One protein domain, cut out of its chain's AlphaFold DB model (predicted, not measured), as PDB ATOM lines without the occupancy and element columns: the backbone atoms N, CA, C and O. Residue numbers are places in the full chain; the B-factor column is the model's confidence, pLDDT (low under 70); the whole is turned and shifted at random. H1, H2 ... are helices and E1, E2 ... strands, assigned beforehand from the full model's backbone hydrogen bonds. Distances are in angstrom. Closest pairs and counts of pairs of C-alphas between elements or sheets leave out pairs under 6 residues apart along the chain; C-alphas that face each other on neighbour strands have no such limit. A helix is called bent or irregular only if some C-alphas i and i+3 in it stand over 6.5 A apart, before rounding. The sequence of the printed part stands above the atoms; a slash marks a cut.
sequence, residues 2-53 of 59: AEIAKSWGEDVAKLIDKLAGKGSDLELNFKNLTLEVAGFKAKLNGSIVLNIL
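This is residues 2 to 53 of the 59 residues of an uncharacterized protein of Candidatus Bathyarchaeota archaeon (UniProt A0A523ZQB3). A long two-stranded hairpin, E1 and E2, is bent sharply partway along into a bow, and one helix, H1, lies across the hollow side of that bow. H1 comes near the hairpin with its later residues, 12 to 19, at the end where the two strands are open; its first part, residues 2 to 11, stands free, and so does the hairpin's tip, residues 36 to 41. The printed part has 52 residues with one named helix and then two named strands, in the order H1, E1, E2; the sheet has the order E1 - E2 and is antiparallel. The class is mixed, helices and strands. The whole is loose, with a radius of gyration of the C-alphas of 13.2 A, and elongated, with spans of 39 by 24 by 15 A.

E1, residues 24 to 37, is the longest strand by residues, with 14; it measures 30.9 A from first to last C-alpha, beginning at C-alpha 24 (-19.904, 62.063, 98.240). E2, residues 40 to 52, measures 30.7 A and ends at C-alpha 52 (-18.859, 56.282, 97.965). H1, residues 2 to 19, measures 26.0 A and begins at C-alpha 2 (5.480, 49.800, 90.299).

E1 and E2 are antiparallel neighbours and form a hairpin, with 168 degrees between their directions. Near its tip N 37 and O 40 are 3.0 A apart, and toward the open end N 26 and O 50 are 2.9 A apart, both within hydrogen-bond range. The C-alphas of residues 29 and 47, which face each other, are 4.3 A apart. E1 bends by 85 degrees at residue 32, and E2 bends by 75 degrees at residue 43. The closest C-alphas of H1 and E2 are those of Ile 16 and Ile 52, 7.1 A apart. The closest C-alphas of H1 and E1 are those of Ile 16 and Leu 26, 7.9 A apart. The centres of H1 and E1 are 12.9 A apart, those of H1 and E2 15.5 A. In H1 every O i to N i+4 pair is within hydrogen-bond range.

The two C-alphas farthest apart are those of Lys 22 and Gly 39, at 39.9 A. Without the stretches that stand free, the body has 36 residues and spans 34 by 15 by 11 A. The printed part has no cut. The links H1 to E1, of 4 residues, and E1 to E2, of 2 residues, are tight. The mean pLDDT of the printed part is 74.5, and confidence is low, under 70, at residues 2 to 6, 20 to 24 and 52 to 53.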
ATOM      1  N   ALA A   2       6.443  50.403  89.358       51.09
ATOM      2  CA  ALA A   2       5.480  49.800  90.299       51.09
ATOM      3  C   ALA A   2       5.204  50.646  91.562       51.09
ATOM      4  O   ALA A   2       4.079  50.680  92.047       51.09
ATOM      5  N   GLU A   3       6.206  51.370  92.062       51.91
ATOM      6  CA  GLU A   3       6.087  52.210  93.266       51.91
ATOM      7  C   GLU A   3       5.119  53.390  93.083       51.91
ATOM      8  O   GLU A   3       4.340  53.697  93.975       51.91
ATOM      9  N   ILE A   4       5.086  53.978  91.880       57.00
ATOM     10  CA  ILE A   4       4.186  55.091  91.539       57.00
ATOM     11  C   ILE A   4       2.732  54.608  91.492       57.00
ATOM     12  O   ILE A   4       1.852  55.278  92.019       57.00
ATOM     13  N   ALA A   5       2.474  53.427  90.917       57.97
ATOM     14  CA  ALA A   5       1.135  52.832  90.914       57.97
ATOM     15  C   ALA A   5       0.655  52.495  92.336       57.97
ATOM     16  O   ALA A   5      -0.520  52.669  92.652       57.97
ATOM     17  N   LYS A   6       1.579  52.065  93.205       60.69
ATOM     18  CA  LYS A   6       1.301  51.784  94.617       60.69
ATOM     19  C   LYS A   6       0.966  53.063  95.391       60.69
ATOM     20  O   LYS A   6      -0.068  53.112  96.047       60.69
ATOM     21  N   SER A   7       1.771  54.113  95.216       73.12
ATOM     22  CA  SER A   7       1.534  55.440  95.801       73.12
ATOM     23  C   SER A   7       0.195  56.029  95.357       73.12
ATOM     24  O   SER A   7      -0.549  56.550  96.178       73.12
ATOM     25  N   TRP A   8      -0.149  55.904  94.073       76.12
ATOM     26  CA  TRP A   8      -1.407  56.435  93.547       76.12
ATOM     27  C   TRP A   8      -2.627  55.699  94.116       76.12
ATOM     28  O   TRP A   8      -3.616  56.326  94.482       76.12
ATOM     29  N   GLY A   9      -2.542  54.369  94.242       76.75
ATOM     30  CA  GLY A   9      -3.583  53.567  94.882       76.75
ATOM     31  C   GLY A   9      -3.786  53.928  96.357       76.75
ATOM     32  O   GLY A   9      -4.924  54.051  96.803       76.75
ATOM     33  N   GLU A  10      -2.699  54.157  97.098       81.44
ATOM     34  CA  GLU A  10      -2.757  54.584  98.503       81.44
ATOM     35  C   GLU A  10      -3.376  55.977  98.672       81.44
ATOM     36  O   GLU A  10      -4.157  56.198  99.599       81.44
ATOM     37  N   ASP A  11      -3.070  56.915  97.775       81.69
ATOM     38  CA  ASP A  11      -3.630  58.267  97.828       81.69
ATOM     39  C   ASP A  11      -5.125  58.283  97.485       81.69
ATOM     40  O   ASP A  11      -5.908  58.953  98.165       81.69
ATOM     41  N   VAL A  12      -5.550  57.492  96.493       79.62
ATOM     42  CA  VAL A  12      -6.974  57.309  96.173       79.62
ATOM     43  C   VAL A  12      -7.710  56.630  97.328       79.62
ATOM     44  O   VAL A  12      -8.791  57.084  97.695       79.62
ATOM     45  N   ALA A  13      -7.124  55.608  97.958       79.25
ATOM     46  CA  ALA A  13      -7.715  54.956  99.126       79.25
ATOM     47  C   ALA A  13      -7.913  55.939 100.293       79.25
ATOM     48  O   ALA A  13      -9.007  56.028 100.845       79.25
ATOM     49  N   LYS A  14      -6.905  56.768 100.604       83.19
ATOM     50  CA  LYS A  14      -7.023  57.818 101.634       83.19
ATOM     51  C   LYS A  14      -8.090  58.861 101.300       83.19
ATOM     52  O   LYS A  14      -8.724  59.396 102.210       83.19
ATOM     53  N   LEU A  15      -8.256  59.205 100.022       79.62
ATOM     54  CA  LEU A  15      -9.323  60.103  99.579       79.62
ATOM     55  C   LEU A  15     -10.694  59.459  99.785       79.62
ATOM     56  O   LEU A  15     -11.575  60.110 100.339       79.62
ATOM     57  N   ILE A  16     -10.850  58.187  99.412       78.31
ATOM     58  CA  ILE A  16     -12.092  57.440  99.620       78.31
ATOM     59  C   ILE A  16     -12.430  57.376 101.111       78.31
ATOM     60  O   ILE A  16     -13.538  57.758 101.469       78.31
ATOM     61  N   ASP A  17     -11.485  57.025 101.985       77.56
ATOM     62  CA  ASP A  17     -11.708  56.962 103.439       77.56
ATOM     63  C   ASP A  17     -12.136  58.312 104.041       77.56
ATOM     64  O   ASP A  17     -12.957  58.361 104.954       77.56
ATOM     65  N   LYS A  18     -11.615  59.433 103.526       76.44
ATOM     66  CA  LYS A  18     -12.019  60.782 103.969       76.44
ATOM     67  C   LYS A  18     -13.394  61.208 103.459       76.44
ATOM     68  O   LYS A  18     -14.048  62.042 104.092       76.44
ATOM     69  N   LEU A  19     -13.783  60.721 102.285       72.88
ATOM     70  CA  LEU A  19     -15.072  61.009 101.651       72.88
ATOM     71  C   LEU A  19     -16.166  60.054 102.145       72.88
ATOM     72  O   LEU A  19     -17.351  60.400 102.145       72.88
ATOM     73  N   ALA A  20     -15.768  58.881 102.633       66.50
ATOM     74  CA  ALA A  20     -16.633  57.902 103.246       66.50
ATOM     75  C   ALA A  20     -17.348  58.510 104.465       66.50
ATOM     76  O   ALA A  20     -16.739  59.045 105.389       66.50
ATOM     77  N   GLY A  21     -18.681  58.479 104.431       62.22
ATOM     78  CA  GLY A  21     -19.550  58.992 105.494       62.22
ATOM     79  C   GLY A  21     -20.116  60.384 105.225       62.22
ATOM     80  O   GLY A  21     -21.041  60.794 105.921       62.22
ATOM     81  N   LYS A  22     -19.636  61.089 104.191       66.50
ATOM     82  CA  LYS A  22     -20.185  62.391 103.777       66.50
ATOM     83  C   LYS A  22     -21.195  62.311 102.631       66.50
ATOM     84  O   LYS A  22     -21.735  63.346 102.257       66.50
ATOM     85  N   GLY A  23     -21.457  61.111 102.100       63.16
ATOM     86  CA  GLY A  23     -22.343  60.915 100.946       63.16
ATOM     87  C   GLY A  23     -21.816  61.681  99.736       63.16
ATOM     88  O   GLY A  23     -22.430  62.646  99.296       63.16
ATOM     89  N   SER A  24     -20.615  61.328  99.284       68.00
ATOM     90  CA  SER A  24     -19.904  62.063  98.240       68.00
ATOM     91  C   SER A  24     -19.615  61.162  97.050       68.00
ATOM     92  O   SER A  24     -19.199  60.015  97.216       68.00
ATOM     93  N   ASP A  25     -19.788  61.719  95.858       70.88
ATOM     94  CA  ASP A  25     -19.418  61.073  94.606       70.88
ATOM     95  C   ASP A  25     -18.000  61.511  94.226       70.88
ATOM     96  O   ASP A  25     -17.680  62.705  94.226       70.88
ATOM     97  N   LEU A  26     -17.127  60.547  93.933       76.06
ATOM     98  CA  LEU A  26     -15.775  60.804  93.452       76.06
ATOM     99  C   LEU A  26     -15.716  60.507  91.955       76.06
ATOM    100  O   LEU A  26     -15.664  59.351  91.541       76.06
ATOM    101  N   GLU A  27     -15.694  61.555  91.138       80.19
ATOM    102  CA  GLU A  27     -15.494  61.430  89.697       80.19
ATOM    103  C   GLU A  27     -14.015  61.608  89.339       80.19
ATOM    104  O   GLU A  27     -13.425  62.678  89.507       80.19
ATOM    105  N   LEU A  28     -13.406  60.544  88.818       79.12
ATOM    106  CA  LEU A  28     -12.045  60.549  88.305       79.12
ATOM    107  C   LEU A  28     -12.084  60.635  86.781       79.12
ATOM    108  O   LEU A  28     -12.532  59.717  86.099       79.12
ATOM    109  N   ASN A  29     -11.591  61.746  86.243       81.75
ATOM    110  CA  ASN A  29     -11.497  61.980  84.808       81.75
ATOM    111  C   ASN A  29     -10.076  61.691  84.325       81.75
ATOM    112  O   ASN A  29      -9.113  62.292  84.805       81.75
ATOM    113  N   PHE A  30      -9.939  60.805  83.342       81.44
ATOM    114  CA  PHE A  30      -8.645  60.399  82.813       81.44
ATOM    115  C   PHE A  30      -8.529  60.739  81.336       81.44
ATOM    116  O   PHE A  30      -9.387  60.415  80.510       81.44
ATOM    117  N   LYS A  31      -7.390  61.332  80.990       78.75
ATOM    118  CA  LYS A  31      -6.999  61.587  79.611       78.75
ATOM    119  C   LYS A  31      -5.689  60.862  79.338       78.75
ATOM    120  O   LYS A  31      -4.673  61.151  79.960       78.75
ATOM    121  N   ASN A  32      -5.724  59.946  78.381       81.00
ATOM    122  CA  ASN A  32      -4.629  59.102  77.920       81.00
ATOM    123  C   ASN A  32      -4.092  58.132  78.986       81.00
ATOM    124  O   ASN A  32      -2.881  57.915  79.072       81.00
ATOM    125  N   LEU A  33      -4.980  57.517  79.776       80.62
ATOM    126  CA  LEU A  33      -4.587  56.464  80.709       80.62
ATOM    127  C   LEU A  33      -4.041  55.279  79.917       80.62
ATOM    128  O   LEU A  33      -4.730  54.700  79.083       80.62
ATOM    129  N   THR A  34      -2.787  54.924  80.158       80.81
ATOM    130  CA  THR A  34      -2.147  53.796  79.487       80.81
ATOM    131  C   THR A  34      -2.118  52.616  80.447       80.81
ATOM    132  O   THR A  34      -1.399  52.660  81.442       80.81
ATOM    133  N   LEU A  35      -2.906  51.582  80.161       77.00
ATOM    134  CA  LEU A  35      -2.883  50.319  80.891       77.00
ATOM    135  C   LEU A  35      -1.976  49.338  80.160       77.00
ATOM    136  O   LEU A  35      -2.150  49.102  78.966       77.00
ATOM    137  N   GLU A  36      -1.021  48.767  80.884       80.69
ATOM    138  CA  GLU A  36      -0.137  47.727  80.373       80.69
ATOM    139  C   GLU A  36      -0.343  46.458  81.201       80.69
ATOM    140  O   GLU A  36      -0.001  46.418  82.382       80.69
ATOM    141  N   VAL A  37      -0.959  45.439  80.602       76.31
ATOM    142  CA  VAL A  37      -1.262  44.163  81.266       76.31
ATOM    143  C   VAL A  37      -0.794  43.028  80.368       76.31
ATOM    144  O   VAL A  37      -1.213  42.942  79.218       76.31
ATOM    145  N   ALA A  38       0.089  42.166  80.881       78.62
ATOM    146  CA  ALA A  38       0.629  41.002  80.163       78.62
ATOM    147  C   ALA A  38       1.175  41.321  78.747       78.62
ATOM    148  O   ALA A  38       0.990  40.550  77.810       78.62
ATOM    149  N   GLY A  39       1.829  42.478  78.584       81.25
ATOM    150  CA  GLY A  39       2.379  42.933  77.298       81.25
ATOM    151  C   GLY A  39       1.365  43.599  76.360       81.25
ATOM    152  O   GLY A  39       1.749  44.104  75.305       81.25
ATOM    153  N   PHE A  40       0.086  43.662  76.735       75.38
ATOM    154  CA  PHE A  40      -0.927  44.420  76.011       75.38
ATOM    155  C   PHE A  40      -0.987  45.859  76.523       75.38
ATOM    156  O   PHE A  40      -1.174  46.084  77.719       75.38
ATOM    157  N   LYS A  41      -0.851  46.829  75.613       85.00
ATOM    158  CA  LYS A  41      -0.866  48.262  75.925       85.00
ATOM    159  C   LYS A  41      -2.139  48.913  75.391       85.00
ATOM    160  O   LYS A  41      -2.269  49.137  74.190       85.00
ATOM    161  N   ALA A  42      -3.058  49.252  76.289       79.62
ATOM    162  CA  ALA A  42      -4.308  49.929  75.968       79.62
ATOM    163  C   ALA A  42      -4.242  51.403  76.376       79.62
ATOM    164  O   ALA A  42      -3.820  51.724  77.485       79.62
ATOM    165  N   LYS A  43      -4.687  52.304  75.496       81.50
ATOM    166  CA  LYS A  43      -4.926  53.710  75.843       81.50
ATOM    167  C   LYS A  43      -6.416  53.926  76.055       81.50
ATOM    168  O   LYS A  43      -7.201  53.723  75.134       81.50
ATOM    169  N   LEU A  44      -6.780  54.353  77.254       78.69
ATOM    170  CA  LEU A  44      -8.142  54.645  77.663       78.69
ATOM    171  C   LEU A  44      -8.293  56.146  77.919       78.69
ATOM    172  O   LEU A  44      -7.471  56.781  78.582       78.69
ATOM    173  N   ASN A  45      -9.368  56.703  77.375       82.00
ATOM    174  CA  ASN A  45      -9.849  58.047  77.664       82.00
ATOM    175  C   ASN A  45     -11.258  57.893  78.225       82.00
ATOM    176  O   ASN A  45     -12.063  57.187  77.616       82.00
ATOM    177  N   GLY A  46     -11.559  58.520  79.356       77.62
ATOM    178  CA  GLY A  46     -12.882  58.397  79.959       77.62
ATOM    179  C   GLY A  46     -12.926  58.864  81.404       77.62
ATOM    180  O   GLY A  46     -11.933  59.351  81.945       77.62
ATOM    181  N   SER A  47     -14.086  58.696  82.021       80.06
ATOM    182  CA  SER A  47     -14.309  58.986  83.431       80.06
ATOM    183  C   SER A  47     -14.710  57.718  84.182       80.06
ATOM    184  O   SER A  47     -15.348  56.821  83.628       80.06
ATOM    185  N   ILE A  48     -14.289  57.622  85.440       76.94
ATOM    186  CA  ILE A  48     -14.757  56.622  86.399       76.94
ATOM    187  C   ILE A  48     -15.458  57.394  87.508       76.94
ATOM    188  O   ILE A  48     -14.832  58.206  88.187       76.94
ATOM    189  N   VAL A  49     -16.747  57.130  87.698       77.38
ATOM    190  CA  VAL A  49     -17.521  57.678  88.815       77.38
ATOM    191  C   VAL A  49     -17.586  56.616  89.907       77.38
ATOM    192  O   VAL A  49     -18.088  55.514  89.685       77.38
ATOM    193  N   LEU A  50     -17.045  56.935  91.078       73.50
ATOM    194  CA  LEU A  50     -17.086  56.106  92.277       73.50
ATOM    195  C   LEU A  50     -18.118  56.702  93.239       73.50
ATOM    196  O   LEU A  50     -17.876  57.742  93.850       73.50
ATOM    197  N   ASN A  51     -19.251  56.020  93.395       70.12
ATOM    198  CA  ASN A  51     -20.258  56.384  94.390       70.12
ATOM    199  C   ASN A  51     -19.824  55.828  95.751       70.12
ATOM    200  O   ASN A  51     -19.857  54.613  95.969       70.12
ATOM    201  N   ILE A  52     -19.388  56.699  96.664       68.38
ATOM    202  CA  ILE A  52     -18.859  56.282  97.965       68.38
ATOM    203  C   ILE A  52     -20.002  56.285  98.985       68.38
ATOM    204  O   ILE A  52     -20.286  57.290  99.641       68.38
ATOM    205  N   LEU A  53     -20.655  55.132  99.139       64.81
ATOM    206  CA  LEU A  53     -21.616  54.894 100.216       64.81
ATOM    207  C   LEU A  53     -20.901  54.254 101.408       64.81
ATOM    208  O   LEU A  53     -20.446  53.114 101.336       64.81
TER     209      LEU A  53